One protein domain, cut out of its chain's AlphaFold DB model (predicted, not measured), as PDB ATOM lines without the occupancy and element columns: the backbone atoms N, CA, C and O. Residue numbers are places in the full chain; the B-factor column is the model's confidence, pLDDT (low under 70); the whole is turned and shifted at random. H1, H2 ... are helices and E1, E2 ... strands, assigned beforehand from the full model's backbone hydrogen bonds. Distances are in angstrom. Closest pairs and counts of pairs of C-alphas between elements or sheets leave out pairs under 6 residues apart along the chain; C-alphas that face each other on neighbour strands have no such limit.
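This is residues 244 to 385 of the 473 residues of the protein "Hypothetical protein" of Polarella glacialis (UniProt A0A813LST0). A short two-stranded ribbon, E1 and E2, lies at one end of a cluster of crossed helices, with the longest helix, H6, running through the middle. H5 and H7 pack on H6, H2 and H4 make a V on another side of it, closest at Leu 267 of H2 and Ala 309 of H4, H3 packs on H7 near the ribbon, and H1 lies at the end away from the ribbon. The printed part has 142 residues, with seven named helices and two named strands in the order H1 H2 H3 H4 H5 H6 E1 H7 E2; the sheet is antiparallel and the class is mostly helix. The whole is compact, with a radius of gyration of the C-alphas of 15.3 A and spans of 42 by 36 by 26 A.

E1 is residues 359 to 362 and E2 residues 379 to 382, which ends at C-alpha 382 (89.399, -22.640, -10.968). H6, residues 337 to 355, is 26.7 A long and begins at C-alpha 337 (72.750, 0.485, -0.711). H7 is residues 372 to 377, H3 residues 291 to 296 and H5 residues 313 to 320. H2, residues 266 to 281, is 22.6 A long, and H4, residues 300 to 310, is 15.0 A long. H1, residues 247 to 253, begins at C-alpha 247 (69.889, -9.717, 17.394).

E1 and E2 are antiparallel, with N 360 and O 381 2.8 A apart and N 379 and O 362 2.7 A apart, both within hydrogen-bond range. Residues 289 to 290 pair antiparallel with residues 379 to 380 of E2. The closest C-alphas of H6 and E1, Leu 352 and Val 359, are 7.0 A apart. H6 is the hub, touching four helices. It touches H7 at a steep tilt of 50 degrees, closest at the C-alphas of Gly 342 and Ser 372, 4.5 A. H5 and H6 form a helical hairpin at a shallow tilt of 34 degrees, only just short of steep; H6 touches H5 with residues 339 to 347 alone, and the C-alphas of Ala 319 and Val 343 are closest, 6.1 A. H2 and H4 only just touch H6, each with 3 pairs of C-alphas within 8 A; the closest are Ala 275 and Ser 355, 7.4 A, and Leu 307 and Ala 344, 6.9 A. H2, with residues 266 to 271 alone, touches H4, opposite ways at a steep tilt of 43 degrees, closest at the C-alphas of Leu 267 and Ala 309, 5.6 A. H3 touches H7 about perpendicular, at 78 degrees, closest at the C-alphas of Gly 292 and Cys 376, 4.3 A. H1 touches H5, closest at the C-alphas of Val 253 and Pro 313, 4.9 A, and is apart from H6. In the seven helices, H1 to H7, every O i to N i+4 pair is within hydrogen-bond range.

The two C-alphas farthest apart, those of Val 331 and Ala 385, are 46.5 A apart. The printed part has no cut. The links H1 to H2, 12 residues, and H5 to H6, 16 residues, are long. The mean pLDDT of the printed part is 71.3; 61 residues are under 70, among them residues 244 to 261 and 310 to 344.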
ATOM      1  N   ASN A 244      67.049  -3.017  12.877       42.28
ATOM      2  CA  ASN A 244      65.989  -4.022  12.807       42.28
ATOM      3  C   ASN A 244      66.475  -5.415  12.350       42.28
ATOM      4  O   ASN A 244      65.668  -6.313  12.099       42.28
ATOM      5  N   GLY A 245      67.794  -5.615  12.247       47.41
ATOM      6  CA  GLY A 245      68.400  -6.897  11.887       47.41
ATOM      7  C   GLY A 245      68.327  -7.933  13.021       47.41
ATOM      8  O   GLY A 245      68.056  -7.578  14.175       47.41
ATOM      9  N   PRO A 246      68.601  -9.222  12.732       47.66
ATOM     10  CA  PRO A 246      68.649 -10.269  13.752       47.66
ATOM     11  C   PRO A 246      69.549  -9.867  14.939       47.66
ATOM     12  O   PRO A 246      70.619  -9.288  14.713       47.66
ATOM     13  N   PRO A 247      69.144 -10.126  16.199       53.91
ATOM     14  CA  PRO A 247      69.889  -9.717  17.394       53.91
ATOM     15  C   PRO A 247      71.375 -10.093  17.371       53.91
ATOM     16  O   PRO A 247      72.217  -9.306  17.793       53.91
ATOM     17  N   GLU A 248      71.705 -11.254  16.813       53.47
ATOM     18  CA  GLU A 248      73.062 -11.791  16.725       53.47
ATOM     19  C   GLU A 248      73.948 -10.956  15.792       53.47
ATOM     20  O   GLU A 248      75.116 -10.710  16.089       53.47
ATOM     21  N   MET A 249      73.378 -10.465  14.688       51.03
ATOM     22  CA  MET A 249      74.068  -9.565  13.765       51.03
ATOM     23  C   MET A 249      74.341  -8.221  14.447       51.03
ATOM     24  O   MET A 249      75.456  -7.712  14.385       51.03
ATOM     25  N   ARG A 250      73.354  -7.677  15.166       59.12
ATOM     26  CA  ARG A 250      73.498  -6.400  15.888       59.12
ATOM     27  C   ARG A 250      74.572  -6.462  16.971       59.12
ATOM     28  O   ARG A 250      75.350  -5.522  17.097       59.12
ATOM     29  N   LEU A 251      74.628  -7.562  17.722       57.69
ATOM     30  CA  LEU A 251      75.635  -7.783  18.763       57.69
ATOM     31  C   LEU A 251      77.050  -7.871  18.183       57.69
ATOM     32  O   LEU A 251      77.967  -7.271  18.730       57.69
ATOM     33  N   ARG A 252      77.225  -8.566  17.055       57.78
ATOM     34  CA  ARG A 252      78.541  -8.716  16.416       57.78
ATOM     35  C   ARG A 252      79.037  -7.415  15.805       57.78
ATOM     36  O   ARG A 252      80.164  -7.025  16.066       57.78
ATOM     37  N   VAL A 253      78.191  -6.704  15.063       52.66
ATOM     38  CA  VAL A 253      78.561  -5.424  14.429       52.66
ATOM     39  C   VAL A 253      78.993  -4.368  15.456       52.66
ATOM     40  O   VAL A 253      79.821  -3.521  15.145       52.66
ATOM     41  N   ARG A 254      78.448  -4.421  16.678       60.72
ATOM     42  CA  ARG A 254      78.753  -3.473  17.761       60.72
ATOM     43  C   ARG A 254      79.924  -3.894  18.661       60.72
ATOM     44  O   ARG A 254      80.300  -3.112  19.527       60.72
ATOM     45  N   ALA A 255      80.480  -5.094  18.491       53.28
ATOM     46  CA  ALA A 255      81.565  -5.596  19.332       53.28
ATOM     47  C   ALA A 255      82.924  -4.962  18.964       53.28
ATOM     48  O   ALA A 255      83.243  -4.776  17.785       53.28
ATOM     49  N   LEU A 256      83.745  -4.656  19.972       52.47
ATOM     50  CA  LEU A 256      85.137  -4.222  19.794       52.47
ATOM     51  C   LEU A 256      86.014  -5.387  19.274       52.47
ATOM     52  O   LEU A 256      85.580  -6.546  19.310       52.47
ATOM     53  N   PRO A 257      87.242  -5.143  18.757       50.16
ATOM     54  CA  PRO A 257      88.141  -6.236  18.368       50.16
ATOM     55  C   PRO A 257      88.359  -7.172  19.541       50.16
ATOM     56  O   PRO A 257      88.620  -6.712  20.647       50.16
ATOM     57  N   GLY A 258      88.270  -8.476  19.301       54.62
ATOM     58  CA  GLY A 258      88.456  -9.474  20.354       54.62
ATOM     59  C   GLY A 258      87.239  -9.699  21.259       54.62
ATOM     60  O   GLY A 258      87.215 -10.699  21.965       54.62
ATOM     61  N   GLU A 259      86.199  -8.860  21.187       61.53
ATOM     62  CA  GLU A 259      84.935  -9.045  21.929       61.53
ATOM     63  C   GLU A 259      83.823  -9.674  21.074       61.53
ATOM     64  O   GLU A 259      82.694  -9.876  21.525       61.53
ATOM     65  N   ALA A 260      84.133  -9.984  19.814       59.56
ATOM     66  CA  ALA A 260      83.221 -10.644  18.896       59.56
ATOM     67  C   ALA A 260      82.758 -11.990  19.482       59.56
ATOM     68  O   ALA A 260      83.607 -12.853  19.729       59.56
ATOM     69  N   PRO A 261      81.446 -12.242  19.657       67.81
ATOM     70  CA  PRO A 261      81.001 -13.576  20.024       67.81
ATOM     71  C   PRO A 261      81.436 -14.571  18.936       67.81
ATOM     72  O   PRO A 261      81.489 -14.208  17.749       67.81
ATOM     73  N   PRO A 262      81.759 -15.818  19.325       72.69
ATOM     74  CA  PRO A 262      82.237 -16.821  18.390       72.69
ATOM     75  C   PRO A 262      81.226 -17.006  17.250       72.69
ATOM     76  O   PRO A 262      80.015 -16.883  17.467       72.69
ATOM     77  N   PRO A 263      81.699 -17.289  16.022       74.06
ATOM     78  CA  PRO A 263      80.806 -17.506  14.900       74.06
ATOM     79  C   PRO A 263      79.801 -18.620  15.219       74.06
ATOM     80  O   PRO A 263      80.165 -19.613  15.857       74.06
ATOM     81  N   PRO A 264      78.536 -18.487  14.783       76.56
ATOM     82  CA  PRO A 264      77.524 -19.488  15.069       76.56
ATOM     83  C   PRO A 264      77.946 -20.834  14.462       76.56
ATOM     84  O   PRO A 264      78.504 -20.842  13.360       76.56
ATOM     85  N   PRO A 265      77.632 -21.978  15.100       80.31
ATOM     86  CA  PRO A 265      77.992 -23.303  14.583       80.31
ATOM     87  C   PRO A 265      77.554 -23.531  13.127       80.31
ATOM     88  O   PRO A 265      78.279 -24.132  12.338       80.31
ATOM     89  N   ALA A 266      76.411 -22.950  12.743       83.12
ATOM     90  CA  ALA A 266      75.867 -23.001  11.387       83.12
ATOM     91  C   ALA A 266      76.742 -22.309  10.320       83.12
ATOM     92  O   ALA A 266      76.525 -22.526   9.128       83.12
ATOM     93  N   LEU A 267      77.716 -21.469  10.704       83.19
ATOM     94  CA  LEU A 267      78.580 -20.770   9.751       83.19
ATOM     95  C   LEU A 267      79.409 -21.750   8.918       83.19
ATOM     96  O   LEU A 267      79.514 -21.552   7.711       83.19
ATOM     97  N   ARG A 268      79.940 -22.823   9.522       84.19
ATOM     98  CA  ARG A 268      80.718 -23.834   8.784       84.19
ATOM     99  C   ARG A 268      79.873 -24.506   7.703       84.19
ATOM    100  O   ARG A 268      80.290 -24.588   6.550       84.19
ATOM    101  N   ASP A 269      78.647 -24.895   8.042       87.62
ATOM    102  CA  ASP A 269      77.716 -25.494   7.081       87.62
ATOM    103  C   ASP A 269      77.350 -24.515   5.959       87.62
ATOM    104  O   ASP A 269      77.242 -24.900   4.792       87.62
ATOM    105  N   LEU A 270      77.176 -23.232   6.291       83.94
ATOM    106  CA  LEU A 270      76.914 -22.179   5.313       83.94
ATOM    107  C   LEU A 270      78.132 -21.907   4.416       83.94
ATOM    108  O   LEU A 270      77.943 -21.701   3.219       83.94
ATOM    109  N   GLN A 271      79.357 -21.957   4.943       87.75
ATOM    110  CA  GLN A 271      80.600 -21.849   4.168       87.75
ATOM    111  C   GLN A 271      80.747 -23.021   3.193       87.75
ATOM    112  O   GLN A 271      80.988 -22.799   2.007       87.75
ATOM    113  N   HIS A 272      80.509 -24.258   3.641       89.38
ATOM    114  CA  HIS A 272      80.523 -25.430   2.761       89.38
ATOM    115  C   HIS A 272      79.467 -25.336   1.653       89.38
ATOM    116  O   HIS A 272      79.756 -25.610   0.486       89.38
ATOM    117  N   GLN A 273      78.250 -24.898   1.991       91.56
ATOM    118  CA  GLN A 273      77.190 -24.678   1.006       91.56
ATOM    119  C   GLN A 273      77.532 -23.549   0.027       91.56
ATOM    120  O   GLN A 273      77.222 -23.667  -1.161       91.56
ATOM    121  N   LEU A 274      78.160 -22.465   0.495       89.19
ATOM    122  CA  LEU A 274      78.594 -21.364  -0.360       89.19
ATOM    123  C   LEU A 274      79.692 -21.835  -1.317       89.19
ATOM    124  O   LEU A 274      79.570 -21.604  -2.516       89.19
ATOM    125  N   ALA A 275      80.686 -22.581  -0.824       90.94
ATOM    126  CA  ALA A 275      81.762 -23.142  -1.639       90.94
ATOM    127  C   ALA A 275      81.205 -24.057  -2.732       90.94
ATOM    128  O   ALA A 275      81.549 -23.924  -3.905       90.94
ATOM    129  N   ALA A 276      80.276 -24.949  -2.374       92.12
ATOM    130  CA  ALA A 276      79.603 -25.815  -3.337       92.12
ATOM    131  C   ALA A 276      78.860 -25.008  -4.415       92.12
ATOM    132  O   ALA A 276      78.925 -25.353  -5.592       92.12
ATOM    133  N   LYS A 277      78.190 -23.911  -4.039       92.06
ATOM    134  CA  LYS A 277      77.500 -23.033  -4.993       92.06
ATOM    135  C   LYS A 277      78.467 -22.278  -5.894       92.06
ATOM    136  O   LYS A 277      78.226 -22.241  -7.093       92.06
ATOM    137  N   VAL A 278      79.555 -21.729  -5.358       90.00
ATOM    138  CA  VAL A 278      80.596 -21.067  -6.159       90.00
ATOM    139  C   VAL A 278      81.200 -22.056  -7.160       90.00
ATOM    140  O   VAL A 278      81.251 -21.748  -8.345       90.00
ATOM    141  N   ARG A 279      81.527 -23.288  -6.739       91.81
ATOM    142  CA  ARG A 279      81.998 -24.356  -7.646       91.81
ATOM    143  C   ARG A 279      80.992 -24.720  -8.733       91.81
ATOM    144  O   ARG A 279      81.399 -25.075  -9.826       91.81
ATOM    145  N   GLN A 280      79.694 -24.668  -8.443       91.50
ATOM    146  CA  GLN A 280      78.656 -24.900  -9.454       91.50
ATOM    147  C   GLN A 280      78.565 -23.755 -10.470       91.50
ATOM    148  O   GLN A 280      78.116 -23.979 -11.588       91.50
ATOM    149  N   GLN A 281      78.938 -22.533 -10.074       89.44
ATOM    150  CA  GLN A 281      78.909 -21.355 -10.943       89.44
ATOM    151  C   GLN A 281      80.209 -21.145 -11.727       89.44
ATOM    152  O   GLN A 281      80.171 -20.457 -12.745       89.44
ATOM    153  N   LEU A 282      81.321 -21.725 -11.268       88.81
ATOM    154  CA  LEU A 282      82.601 -21.771 -11.969       88.81
ATOM    155  C   LEU A 282      82.657 -23.055 -12.811       88.81
ATOM    156  O   LEU A 282      82.825 -24.140 -12.244       88.81
ATOM    157  N   PRO A 283      82.486 -22.972 -14.141       81.38
ATOM    158  CA  PRO A 283      82.613 -24.140 -14.989       81.38
ATOM    159  C   PRO A 283      84.036 -24.720 -14.887       81.38
ATOM    160  O   PRO A 283      84.964 -24.056 -14.427       81.38
ATOM    161  N   PRO A 284      84.219 -25.999 -15.248       80.25
ATOM    162  CA  PRO A 284      85.523 -26.658 -15.189       80.25
ATOM    163  C   PRO A 284      86.503 -26.162 -16.264       80.25
ATOM    164  O   PRO A 284      87.621 -26.661 -16.331       80.25
ATOM    165  N   ASP A 285      86.084 -25.232 -17.123       80.31
ATOM    166  CA  ASP A 285      86.959 -24.599 -18.095       80.31
ATOM    167  C   ASP A 285      87.898 -23.607 -17.394       80.31
ATOM    168  O   ASP A 285      87.563 -22.994 -16.384       80.31
ATOM    169  N   ASN A 286      89.103 -23.428 -17.937       77.06
ATOM    170  CA  ASN A 286      90.115 -22.517 -17.381       77.06
ATOM    171  C   ASN A 286      89.750 -21.024 -17.571       77.06
ATOM    172  O   ASN A 286      90.613 -20.145 -17.510       77.06
ATOM    173  N   ASN A 287      88.473 -20.732 -17.828       88.38
ATOM    174  CA  ASN A 287      87.961 -19.403 -18.103       88.38
ATOM    175  C   ASN A 287      87.866 -18.581 -16.814       88.38
ATOM    176  O   ASN A 287      87.489 -19.076 -15.751       88.38
ATOM    177  N   SER A 288      88.192 -17.294 -16.924       87.19
ATOM    178  CA  SER A 288      88.050 -16.327 -15.841       87.19
ATOM    179  C   SER A 288      86.632 -15.758 -15.795       87.19
ATOM    180  O   SER A 288      86.097 -15.326 -16.820       87.19
ATOM    181  N   TRP A 289      86.038 -15.712 -14.605       91.56
ATOM    182  CA  TRP A 289      84.690 -15.194 -14.376       91.56
ATOM    183  C   TRP A 289      84.712 -14.017 -13.418       91.56
ATOM    184  O   TRP A 289      85.318 -14.100 -12.355       91.56
ATOM    185  N   LYS A 290      83.968 -12.950 -13.716       89.50
ATOM    186  CA  LYS A 290      83.867 -11.835 -12.770       89.50
ATOM    187  C   LYS A 290      83.168 -12.283 -11.486       89.50
ATOM    188  O   LYS A 290      82.111 -12.917 -11.536       89.50
ATOM    189  N   LEU A 291      83.690 -11.876 -10.335       82.94
ATOM    190  CA  LEU A 291      83.140 -12.152  -9.010       82.94
ATOM    191  C   LEU A 291      81.662 -11.748  -8.946       82.94
ATOM    192  O   LEU A 291      80.816 -12.530  -8.513       82.94
ATOM    193  N   GLY A 292      81.322 -10.573  -9.487       76.69
ATOM    194  CA  GLY A 292      79.935 -10.113  -9.569       76.69
ATOM    195  C   GLY A 292      79.020 -11.046 -10.377       76.69
ATOM    196  O   GLY A 292      77.853 -11.214 -10.028       76.69
ATOM    197  N   GLN A 293      79.535 -11.711 -11.416       84.94
ATOM    198  CA  GLN A 293      78.766 -12.668 -12.224       84.94
ATOM    199  C   GLN A 293      78.548 -13.991 -11.486       84.94
ATOM    200  O   GLN A 293      77.443 -14.532 -11.513       84.94
ATOM    201  N   VAL A 294      79.581 -14.498 -10.809       82.88
ATOM    202  CA  VAL A 294      79.519 -15.750 -10.039       82.88
ATOM    203  C   VAL A 294      78.536 -15.610  -8.881       82.88
ATOM    204  O   VAL A 294      77.630 -16.431  -8.715       82.88
ATOM    205  N   PHE A 295      78.656 -14.526  -8.114       80.00
ATOM    206  CA  PHE A 295      77.800 -14.283  -6.959       80.00
ATOM    207  C   PHE A 295      76.404 -13.813  -7.369       80.00
ATOM    208  O   PHE A 295      75.429 -14.212  -6.738       80.00
ATOM    209  N   GLY A 296      76.255 -13.092  -8.485       77.62
ATOM    210  CA  GLY A 296      74.949 -12.693  -9.021       77.62
ATOM    211  C   GLY A 296      74.005 -13.860  -9.349       77.62
ATOM    212  O   GLY A 296      72.794 -13.665  -9.421       77.62
ATOM    213  N   ARG A 297      74.531 -15.085  -9.505       82.69
ATOM    214  CA  ARG A 297      73.749 -16.304  -9.788       82.69
ATOM    215  C   ARG A 297      73.324 -17.086  -8.541       82.69
ATOM    216  O   ARG A 297      72.514 -18.011  -8.630       82.69
ATOM    217  N   ILE A 298      73.843 -16.747  -7.366       81.00
ATOM    218  CA  ILE A 298      73.487 -17.414  -6.110       81.00
ATOM    219  C   ILE A 298      72.209 -16.779  -5.541       81.00
ATOM    220  O   ILE A 298      72.026 -15.564  -5.559       81.00
ATOM    221  N   LYS A 299      71.296 -17.612  -5.016       79.69
ATOM    222  CA  LYS A 299      69.995 -17.147  -4.507       79.69
ATOM    223  C   LYS A 299      70.174 -16.074  -3.416       79.69
ATOM    224  O   LYS A 299      70.807 -16.372  -2.399       79.69
ATOM    225  N   PRO A 300      69.509 -14.907  -3.516       70.44
ATOM    226  CA  PRO A 300      69.630 -13.830  -2.528       70.44
ATOM    227  C   PRO A 300      69.330 -14.259  -1.085       70.44
ATOM    228  O   PRO A 300      70.022 -13.859  -0.152       70.44
ATOM    229  N   GLY A 301      68.335 -15.132  -0.884       72.94
ATOM    230  CA  GLY A 301      67.996 -15.654   0.447       72.94
ATOM    231  C   GLY A 301      69.120 -16.470   1.094       72.94
ATOM    232  O   GLY A 301      69.246 -16.480   2.314       72.94
ATOM    233  N   PHE A 302      69.977 -17.112   0.295       77.00
ATOM    234  CA  PHE A 302      71.151 -17.812   0.807       77.00
ATOM    235  C   PHE A 302      72.201 -16.820   1.320       77.00
ATOM    236  O   PHE A 302      72.687 -16.987   2.437       77.00
ATOM    237  N   PHE A 303      72.478 -15.757   0.558       72.38
ATOM    238  CA  PHE A 303      73.421 -14.715   0.970       72.38
ATOM    239  C   PHE A 303      73.013 -14.010   2.247       72.38
ATOM    240  O   PHE A 303      73.861 -13.789   3.100       72.38
ATOM    241  N   LYS A 304      71.720 -13.723   2.413       67.00
ATOM    242  CA  LYS A 304      71.204 -13.124   3.649       67.00
ATOM    243  C   LYS A 304      71.566 -13.967   4.874       67.00
ATOM    244  O   LYS A 304      72.079 -13.435   5.851       67.00
ATOM    245  N   ARG A 305      71.354 -15.288   4.805       76.56
ATOM    246  CA  ARG A 305      71.699 -16.211   5.902       76.56
ATOM    247  C   ARG A 305      73.207 -16.311   6.118       76.56
ATOM    248  O   ARG A 305      73.645 -16.331   7.259       76.56
ATOM    249  N   TYR A 306      73.981 -16.367   5.032       78.75
ATOM    250  CA  TYR A 306      75.438 -16.417   5.109       78.75
ATOM    251  C   TYR A 306      76.005 -15.153   5.759       78.75
ATOM    252  O   TYR A 306      76.695 -15.269   6.758       78.75
ATOM    253  N   LEU A 307      75.666 -13.960   5.262       70.75
ATOM    254  CA  LEU A 307      76.179 -12.689   5.784       70.75
ATOM    255  C   LEU A 307      75.760 -12.450   7.238       70.75
ATOM    256  O   LEU A 307      76.575 -12.001   8.032       70.75
ATOM    257  N   ALA A 308      74.535 -12.824   7.620       68.94
ATOM    258  CA  ALA A 308      74.104 -12.750   9.017       68.94
ATOM    259  C   ALA A 308      74.953 -13.644   9.944       68.94
ATOM    260  O   ALA A 308      75.245 -13.262  11.075       68.94
ATOM    261  N   ALA A 309      75.377 -14.819   9.468       70.62
ATOM    262  CA  ALA A 309      76.233 -15.737  10.221       70.62
ATOM    263  C   ALA A 309      77.727 -15.374  10.146       70.62
ATOM    264  O   ALA A 309      78.477 -15.639  11.088       70.62
ATOM    265  N   ALA A 310      78.162 -14.791   9.031       67.25
ATOM    266  CA  ALA A 310      79.548 -14.478   8.705       67.25
ATOM    267  C   ALA A 310      79.951 -13.051   9.090       67.25
ATOM    268  O   ALA A 310      81.088 -12.688   8.829       67.25
ATOM    269  N   ALA A 311      79.046 -12.259   9.680       65.06
ATOM    270  CA  ALA A 311      79.300 -10.884  10.094       65.06
ATOM    271  C   ALA A 311      80.529 -10.818  11.012       65.06
ATOM    272  O   ALA A 311      80.471 -11.139  12.204       65.06
ATOM    273  N   GLU A 312      81.657 -10.432  10.427       64.31
ATOM    274  CA  GLU A 312      82.901 -10.195  11.137       64.31
ATOM    275  C   GLU A 312      82.888  -8.740  11.577       64.31
ATOM    276  O   GLU A 312      82.677  -7.855  10.738       64.31
ATOM    277  N   PRO A 313      83.104  -8.462  12.871       60.12
ATOM    278  CA  PRO A 313      83.046  -7.090  13.363       60.12
ATOM    279  C   PRO A 313      84.064  -6.183  12.675       60.12
ATOM    280  O   PRO A 313      83.781  -5.012  12.462       60.12
ATOM    281  N   GLU A 314      85.206  -6.733  12.256       57.59
ATOM    282  CA  GLU A 314      86.247  -5.980  11.557       57.59
ATOM    283  C   GLU A 314      85.839  -5.599  10.127       57.59
ATOM    284  O   GLU A 314      85.997  -4.451   9.735       57.59
ATOM    285  N   LEU A 315      85.198  -6.496   9.369       56.97
ATOM    286  CA  LEU A 315      84.683  -6.171   8.031       56.97
ATOM    287  C   LEU A 315      83.524  -5.165   8.085       56.97
ATOM    288  O   LEU A 315      83.363  -4.338   7.187       56.97
ATOM    289  N   HIS A 316      82.750  -5.182   9.171       57.44
ATOM    290  CA  HIS A 316      81.759  -4.151   9.461       57.44
ATOM    291  C   HIS A 316      82.383  -2.830   9.919       57.44
ATOM    292  O   HIS A 316      81.885  -1.767   9.548       57.44
ATOM    293  N   ARG A 317      83.488  -2.873  10.667       57.72
ATOM    294  CA  ARG A 317      84.229  -1.679  11.070       57.72
ATOM    295  C   ARG A 317      84.896  -0.992   9.889       57.72
ATOM    296  O   ARG A 317      84.715   0.208   9.714       57.72
ATOM    297  N   GLN A 318      85.585  -1.758   9.050       54.28
ATOM    298  CA  GLN A 318      86.160  -1.294   7.787       54.28
ATOM    299  C   GLN A 318      85.098  -0.730   6.842       54.28
ATOM    300  O   GLN A 318      85.395   0.030   5.926       54.28
ATOM    301  N   ALA A 319      83.842  -1.128   7.021       49.31
ATOM    302  CA  ALA A 319      82.739  -0.531   6.303       49.31
ATOM    303  C   ALA A 319      82.273   0.777   6.950       49.31
ATOM    304  O   ALA A 319      81.986   1.732   6.239       49.31
ATOM    305  N   SER A 320      82.218   0.865   8.280       43.91
ATOM    306  CA  SER A 320      81.926   2.121   8.991       43.91
ATOM    307  C   SER A 320      83.049   3.160   8.924       43.91
ATOM    308  O   SER A 320      82.827   4.292   9.341       43.91
ATOM    309  N   ASP A 321      84.223   2.794   8.404       52.88
ATOM    310  CA  ASP A 321      85.333   3.706   8.156       52.88
ATOM    311  C   ASP A 321      85.041   4.590   6.923       52.88
ATOM    312  O   ASP A 321      85.011   4.086   5.791       52.88
ATOM    313  N   PRO A 322      84.839   5.911   7.102       51.59
ATOM    314  CA  PRO A 322      84.552   6.828   6.000       51.59
ATOM    315  C   PRO A 322      85.679   6.894   4.961       51.59
ATOM    316  O   PRO A 322      85.419   7.216   3.801       51.59
ATOM    317  N   SER A 323      86.916   6.576   5.355       52.31
ATOM    318  CA  SER A 323      88.085   6.584   4.470       52.31
ATOM    319  C   SER A 323      88.108   5.401   3.497       52.31
ATOM    320  O   SER A 323      88.699   5.494   2.424       52.31
ATOM    321  N   LEU A 324      87.400   4.316   3.824       46.66
ATOM    322  CA  LEU A 324      87.305   3.098   3.014       46.66
ATOM    323  C   LEU A 324      86.057   3.081   2.116       46.66
ATOM    324  O   LEU A 324      85.726   2.051   1.510       46.66
ATOM    325  N   HIS A 325      85.340   4.208   2.041       54.50
ATOM    326  CA  HIS A 325      84.156   4.363   1.212       54.50
ATOM    327  C   HIS A 325      84.539   4.538  -0.272       54.50
ATOM    328  O   HIS A 325      85.371   5.387  -0.591       54.50
ATOM    329  N   PRO A 326      83.891   3.830  -1.222       45.62
ATOM    330  CA  PRO A 326      84.258   3.862  -2.646       45.62
ATOM    331  C   PRO A 326      84.148   5.236  -3.327       45.62
ATOM    332  O   PRO A 326      84.639   5.406  -4.437       45.62
ATOM    333  N   THR A 327      83.504   6.215  -2.688       50.38
ATOM    334  CA  THR A 327      83.373   7.590  -3.200       50.38
ATOM    335  C   THR A 327      84.243   8.613  -2.464       50.38
ATOM    336  O   THR A 327      84.183   9.787  -2.813       50.38
ATOM    337  N   GLY A 328      84.988   8.218  -1.419       50.47
ATOM    338  CA  GLY A 328      85.770   9.136  -0.573       50.47
ATOM    339  C   GLY A 328      84.947  10.205   0.164       50.47
ATOM    340  O   GLY A 328      85.510  11.106   0.780       50.47
ATOM    341  N   SER A 329      83.612  10.139   0.091       48.34
ATOM    342  CA  SER A 329      82.724  11.109   0.721       48.34
ATOM    343  C   SER A 329      82.416  10.692   2.162       48.34
ATOM    344  O   SER A 329      81.852   9.611   2.359       48.34
ATOM    345  N   PRO A 330      82.670  11.556   3.163       46.31
ATOM    346  CA  PRO A 330      82.290  11.309   4.556       46.31
ATOM    347  C   PRO A 330      80.765  11.331   4.785       46.31
ATOM    348  O   PRO A 330      80.311  11.182   5.914       46.31
ATOM    349  N   VAL A 331      79.966  11.534   3.728       43.94
ATOM    350  CA  VAL A 331      78.515  11.791   3.788       43.94
ATOM    351  C   VAL A 331      77.680  10.590   3.331       43.94
ATOM    352  O   VAL A 331      76.461  10.689   3.214       43.94
ATOM    353  N   CYS A 332      78.283   9.432   3.047       44.19
ATOM    354  CA  CYS A 332      77.456   8.252   2.832       44.19
ATOM    355  C   CYS A 332      76.828   7.836   4.157       44.19
ATOM    356  O   CYS A 332      77.514   7.355   5.053       44.19
ATOM    357  N   GLU A 333      75.512   8.036   4.253       49.41
ATOM    358  CA  GLU A 333      74.718   7.544   5.369       49.41
ATOM    359  C   GLU A 333      75.094   6.074   5.613       49.41
ATOM    360  O   GLU A 333      75.051   5.261   4.667       49.41
ATOM    361  N   PRO A 334      75.510   5.722   6.845       47.00
ATOM    362  CA  PRO A 334      75.640   4.334   7.244       47.00
ATOM    363  C   PRO A 334      74.403   3.575   6.765       47.00
ATOM    364  O   PRO A 334      73.285   4.064   6.909       47.00
ATOM    365  N   TRP A 335      74.610   2.400   6.166       49.38
ATOM    366  CA  TRP A 335      73.546   1.564   5.588       49.38
ATOM    367  C   TRP A 335      72.985   1.985   4.225       49.38
ATOM    368  O   TRP A 335      72.010   1.385   3.777       49.38
ATOM    369  N   SER A 336      73.625   2.900   3.491       57.31
ATOM    370  CA  SER A 336      73.282   3.111   2.076       57.31
ATOM    371  C   SER A 336      73.415   1.817   1.243       57.31
ATOM    372  O   SER A 336      74.210   0.920   1.542       57.31
ATOM    373  N   SER A 337      72.672   1.691   0.137       55.47
ATOM    374  CA  SER A 337      72.750   0.485  -0.711       55.47
ATOM    375  C   SER A 337      74.136   0.266  -1.335       55.47
ATOM    376  O   SER A 337      74.503  -0.864  -1.652       55.47
ATOM    377  N   ALA A 338      74.917   1.330  -1.547       56.84
ATOM    378  CA  ALA A 338      76.302   1.221  -2.006       56.84
ATOM    379  C   ALA A 338      77.196   0.612  -0.917       56.84
ATOM    380  O   ALA A 338      77.948  -0.324  -1.191       56.84
ATOM    381  N   TRP A 339      77.019   1.073   0.319       59.69
ATOM    382  CA  TRP A 339      77.722   0.589   1.499       59.69
ATOM    383  C   TRP A 339      77.475  -0.904   1.743       59.69
ATOM    384  O   TRP A 339      78.416  -1.692   1.788       59.69
ATOM    385  N   GLN A 340      76.204  -1.325   1.779       58.94
ATOM    386  CA  GLN A 340      75.826  -2.723   2.039       58.94
ATOM    387  C   GLN A 340      76.404  -3.695   0.996       58.94
ATOM    388  O   GLN A 340      76.790  -4.816   1.332       58.94
ATOM    389  N   ARG A 341      76.504  -3.259  -0.268       63.97
ATOM    390  CA  ARG A 341      77.130  -4.043  -1.345       63.97
ATOM    391  C   ARG A 341      78.638  -4.178  -1.149       63.97
ATOM    392  O   ARG A 341      79.148  -5.281  -1.301       63.97
ATOM    393  N   GLY A 342      79.326  -3.108  -0.751       65.94
ATOM    394  CA  GLY A 342      80.758  -3.154  -0.445       65.94
ATOM    395  C   GLY A 342      81.092  -4.174   0.645       65.94
ATOM    396  O   GLY A 342      81.940  -5.038   0.432       65.94
ATOM    397  N   VAL A 343      80.367  -4.149   1.768       66.44
ATOM    398  CA  VAL A 343      80.583  -5.081   2.897       66.44
ATOM    399  C   VAL A 343      80.374  -6.531   2.479       66.44
ATOM    400  O   VAL A 343      81.219  -7.389   2.731       66.44
ATOM    401  N   ALA A 344      79.262  -6.807   1.793       66.88
ATOM    402  CA  ALA A 344      78.944  -8.149   1.322       66.88
ATOM    403  C   ALA A 344      80.034  -8.694   0.387       66.88
ATOM    404  O   ALA A 344      80.475  -9.830   0.540       66.88
ATOM    405  N   MET A 345      80.504  -7.868  -0.549       70.56
ATOM    406  CA  MET A 345      81.534  -8.267  -1.505       70.56
ATOM    407  C   MET A 345      82.892  -8.517  -0.835       70.56
ATOM    408  O   MET A 345      83.585  -9.456  -1.225       70.56
ATOM    409  N   ARG A 346      83.250  -7.756   0.208       74.06
ATOM    410  CA  ARG A 346      84.480  -7.992   0.990       74.06
ATOM    411  C   ARG A 346      84.409  -9.304   1.770       74.06
ATOM    412  O   ARG A 346      85.370 -10.066   1.753       74.06
ATOM    413  N   HIS A 347      83.253  -9.626   2.353       72.69
ATOM    414  CA  HIS A 347      83.020 -10.937   2.966       72.69
ATOM    415  C   HIS A 347      83.187 -12.084   1.970       72.69
ATOM    416  O   HIS A 347      83.775 -13.110   2.302       72.69
ATOM    417  N   PHE A 348      82.685 -11.923   0.746       77.19
ATOM    418  CA  PHE A 348      82.836 -12.949  -0.284       77.19
ATOM    419  C   PHE A 348      84.274 -13.093  -0.761       77.19
ATOM    420  O   PHE A 348      84.733 -14.215  -0.945       77.19
ATOM    421  N   HIS A 349      84.998 -11.987  -0.902       80.56
ATOM    422  CA  HIS A 349      86.419 -12.015  -1.214       80.56
ATOM    423  C   HIS A 349      87.229 -12.743  -0.130       80.56
ATOM    424  O   HIS A 349      87.939 -13.699  -0.436       80.56
ATOM    425  N   ALA A 350      87.044 -12.372   1.142       77.62
ATOM    426  CA  ALA A 350      87.695 -13.032   2.275       77.62
ATOM    427  C   ALA A 350      87.349 -14.531   2.344       77.62
ATOM    428  O   ALA A 350      88.224 -15.370   2.553       77.62
ATOM    429  N   PHE A 351      86.085 -14.883   2.094       84.25
ATOM    430  CA  PHE A 351      85.643 -16.273   2.007       84.25
ATOM    431  C   PHE A 351      86.370 -17.060   0.914       84.25
ATOM    432  O   PHE A 351      86.797 -18.182   1.174       84.25
ATOM    433  N   LEU A 352      86.507 -16.502  -0.290       82.12
ATOM    434  CA  LEU A 352      87.173 -17.184  -1.400       82.12
ATOM    435  C   LEU A 352      88.639 -17.464  -1.074       82.12
ATOM    436  O   LEU A 352      89.072 -18.604  -1.211       82.12
ATOM    437  N   ILE A 353      89.352 -16.460  -0.561       81.38
ATOM    438  CA  ILE A 353      90.761 -16.597  -0.175       81.38
ATOM    439  C   ILE A 353      90.927 -17.648   0.930       81.38
ATOM    440  O   ILE A 353      91.801 -18.505   0.842       81.38
ATOM    441  N   ALA A 354      90.086 -17.607   1.968       80.25
ATOM    442  CA  ALA A 354      90.257 -18.467   3.137       80.25
ATOM    443  C   ALA A 354      89.717 -19.895   2.946       80.25
ATOM    444  O   ALA A 354      90.216 -20.832   3.564       80.25
ATOM    445  N   SER A 355      88.652 -20.067   2.158       83.06
ATOM    446  CA  SER A 355      87.860 -21.310   2.126       83.06
ATOM    447  C   SER A 355      87.880 -22.038   0.781       83.06
ATOM    448  O   SER A 355      87.322 -23.134   0.692       83.06
ATOM    449  N   MET A 356      88.466 -21.449  -0.267       87.50
ATOM    450  CA  MET A 356      88.494 -22.024  -1.616       87.50
ATOM    451  C   MET A 356      89.885 -21.892  -2.261       87.50
ATOM    452  O   MET A 356      90.028 -21.169  -3.246       87.50
ATOM    453  N   PRO A 357      90.914 -22.598  -1.750       87.00
ATOM    454  CA  PRO A 357      92.273 -22.538  -2.301       87.00
ATOM    455  C   PRO A 357      92.363 -22.996  -3.767       87.00
ATOM    456  O   PRO A 357      93.303 -22.648  -4.473       87.00
ATOM    457  N   GLU A 358      91.381 -23.760  -4.249       89.38
ATOM    458  CA  GLU A 358      91.261 -24.155  -5.651       89.38
ATOM    459  C   GLU A 358      90.708 -23.052  -6.575       89.38
ATOM    460  O   GLU A 358      90.509 -23.301  -7.765       89.38
ATOM    461  N   VAL A 359      90.404 -21.861  -6.051       90.06
ATOM    462  CA  VAL A 359      89.933 -20.707  -6.823       90.06
ATOM    463  C   VAL A 359      90.974 -19.596  -6.744       90.06
ATOM    464  O   VAL A 359      91.161 -18.978  -5.701       90.06
ATOM    465  N   ALA A 360      91.621 -19.304  -7.870       90.12
ATOM    466  CA  ALA A 360      92.440 -18.112  -8.012       90.12
ATOM    467  C   ALA A 360      91.540 -16.884  -8.158       90.12
ATOM    468  O   ALA A 360      90.631 -16.863  -8.995       90.12
ATOM    469  N   VAL A 361      91.824 -15.862  -7.355       90.75
ATOM    470  CA  VAL A 361      91.230 -14.532  -7.466       90.75
ATOM    471  C   VAL A 361      92.297 -13.602  -8.035       90.75
ATOM    472  O   VAL A 361      93.376 -13.490  -7.459       90.75
ATOM    473  N   SER A 362      92.025 -12.956  -9.162       91.19
ATOM    474  CA  SER A 362      92.940 -12.001  -9.795       91.19
ATOM    475  C   SER A 362      92.204 -10.738 -10.227       91.19
ATOM    476  O   SER A 362      90.992 -10.742 -10.409       91.19
ATOM    477  N   GLY A 363      92.913  -9.627 -10.376       88.88
ATOM    478  CA  GLY A 363      92.326  -8.350 -10.772       88.88
ATOM    479  C   GLY A 363      93.017  -7.182 -10.090       88.88
ATOM    480  O   GLY A 363      93.691  -7.354  -9.076       88.88
ATOM    481  N   GLU A 364      92.864  -5.999 -10.670       84.31
ATOM    482  CA  GLU A 364      93.452  -4.779 -10.130       84.31
ATOM    483  C   GLU A 364      92.606  -4.240  -8.972       84.31
ATOM    484  O   GLU A 364      91.378  -4.160  -9.055       84.31
ATOM    485  N   MET A 365      93.281  -3.859  -7.891       80.56
ATOM    486  CA  MET A 365      92.703  -3.151  -6.753       80.56
ATOM    487  C   MET A 365      93.548  -1.896  -6.537       80.56
ATOM    488  O   MET A 365      94.763  -2.000  -6.381       80.56
ATOM    489  N   ALA A 366      92.939  -0.710  -6.539       71.00
ATOM    490  CA  ALA A 366      93.663   0.557  -6.404       71.00
ATOM    491  C   ALA A 366      94.144   0.845  -4.965       71.00
ATOM    492  O   ALA A 366      94.739   1.893  -4.715       71.00
ATOM    493  N   GLY A 367      93.887  -0.060  -4.017       68.81
ATOM    494  CA  GLY A 367      94.293   0.061  -2.620       68.81
ATOM    495  C   GLY A 367      94.117  -1.240  -1.837       68.81
ATOM    496  O   GLY A 367      93.667  -2.251  -2.372       68.81
ATOM    497  N   GLU A 368      94.459  -1.196  -0.549       58.88
ATOM    498  CA  GLU A 368      94.410  -2.349   0.369       58.88
ATOM    499  C   GLU A 368      92.995  -2.889   0.583       58.88
ATOM    500  O   GLU A 368      92.793  -4.072   0.861       58.88
ATOM    501  N   VAL A 369      92.003  -2.013   0.437       59.38
ATOM    502  CA  VAL A 369      90.604  -2.350   0.628       59.38
ATOM    503  C   VAL A 369      89.864  -2.118  -0.685       59.38
ATOM    504  O   VAL A 369      89.599  -0.969  -1.046       59.38
ATOM    505  N   PRO A 370      89.476  -3.184  -1.399       67.62
ATOM    506  CA  PRO A 370      88.858  -3.019  -2.697       67.62
ATOM    507  C   PRO A 370      87.459  -2.406  -2.572       67.62
ATOM    508  O   PRO A 370      86.661  -2.703  -1.664       67.62
ATOM    509  N   THR A 371      87.166  -1.512  -3.506       74.81
ATOM    510  CA  THR A 371      85.851  -0.916  -3.715       74.81
ATOM    511  C   THR A 371      84.854  -1.974  -4.187       74.81
ATOM    512  O   THR A 371      85.215  -3.035  -4.694       74.81
ATOM    513  N   SER A 372      83.554  -1.689  -4.059       67.75
ATOM    514  CA  SER A 372      82.520  -2.604  -4.566       67.75
ATOM    515  C   SER A 372      82.637  -2.845  -6.076       67.75
ATOM    516  O   SER A 372      82.217  -3.901  -6.542       67.75
ATOM    517  N   GLU A 373      83.144  -1.875  -6.835       76.12
ATOM    518  CA  GLU A 373      83.324  -1.998  -8.280       76.12
ATOM    519  C   GLU A 373      84.530  -2.876  -8.619       76.12
ATOM    520  O   GLU A 373      84.396  -3.796  -9.423       76.12
ATOM    521  N   GLU A 374      85.665  -2.662  -7.950       80.50
ATOM    522  CA  GLU A 374      86.858  -3.511  -8.081       80.50
ATOM    523  C   GLU A 374      86.538  -4.951  -7.693       80.50
ATOM    524  O   GLU A 374      86.772  -5.859  -8.484       80.50
ATOM    525  N   LEU A 375      85.875  -5.155  -6.548       76.88
ATOM    526  CA  LEU A 375      85.412  -6.471  -6.117       76.88
ATOM    527  C   LEU A 375      84.546  -7.132  -7.187       76.88
ATOM    528  O   LEU A 375      84.787  -8.276  -7.544       76.88
ATOM    529  N   CYS A 376      83.559  -6.429  -7.745       78.00
ATOM    530  CA  CYS A 376      82.712  -6.983  -8.803       78.00
ATOM    531  C   CYS A 376      83.489  -7.361 -10.072       78.00
ATOM    532  O   CYS A 376      83.024  -8.238 -10.807       78.00
ATOM    533  N   ASN A 377      84.628  -6.713 -10.325       83.56
ATOM    534  CA  ASN A 377      85.483  -6.934 -11.486       83.56
ATOM    535  C   ASN A 377      86.626  -7.928 -11.245       83.56
ATOM    536  O   ASN A 377      87.241  -8.339 -12.231       83.56
ATOM    537  N   LEU A 378      86.866  -8.360  -9.999       87.88
ATOM    538  CA  LEU A 378      87.808  -9.439  -9.707       87.88
ATOM    539  C   LEU A 378      87.446 -10.681 -10.518       87.88
ATOM    540  O   LEU A 378      86.285 -11.076 -10.605       87.88
ATOM    541  N   GLN A 379      88.449 -11.285 -11.123       92.88
ATOM    542  CA  GLN A 379      88.373 -12.491 -11.918       92.88
ATOM    543  C   GLN A 379      88.568 -13.710 -11.025       92.88
ATOM    544  O   GLN A 379      89.476 -13.766 -10.202       92.88
ATOM    545  N   LEU A 380      87.708 -14.699 -11.209       92.06
ATOM    546  CA  LEU A 380      87.745 -15.988 -10.547       92.06
ATOM    547  C   LEU A 380      88.076 -17.059 -11.571       92.06
ATOM    548  O   LEU A 380      87.375 -17.192 -12.575       92.06
ATOM    549  N   ARG A 381      89.106 -17.851 -11.292       91.81
ATOM    550  CA  ARG A 381      89.495 -18.996 -12.116       91.81
ATOM    551  C   ARG A 381      89.667 -20.221 -11.232       91.81
ATOM    552  O   ARG A 381      90.257 -20.129 -10.160       91.81
ATOM    553  N   ARG A 382      89.169 -21.375 -11.671       90.50
ATOM    554  CA  ARG A 382      89.399 -22.640 -10.968       90.50
ATOM    555  C   ARG A 382      90.780 -23.183 -11.333       90.50
ATOM    556  O   ARG A 382      91.076 -23.334 -12.509       90.50
ATOM    557  N   CYS A 383      91.604 -23.496 -10.344       88.38
ATOM    558  CA  CYS A 383      92.913 -24.110 -10.553       88.38
ATOM    559  C   CYS A 383      92.743 -25.634 -10.641       88.38
ATOM    560  O   CYS A 383      92.351 -26.271  -9.662       88.38
ATOM    561  N   THR A 384      92.987 -26.231 -11.812       71.31
ATOM    562  CA  THR A 384      92.793 -27.680 -12.042       71.31
ATOM    563  C   THR A 384      93.993 -28.555 -11.672       71.31
ATOM    564  O   THR A 384      93.842 -29.769 -11.577       71.31
ATOM    565  N   ALA A 385      95.153 -27.973 -11.384       61.81
ATOM    566  CA  ALA A 385      96.307 -28.629 -10.778       61.81
ATOM    567  C   ALA A 385      97.220 -27.545 -10.188       61.81
ATOM    568  O   ALA A 385      97.083 -26.374 -10.545       61.81
TER     569      ALA A 385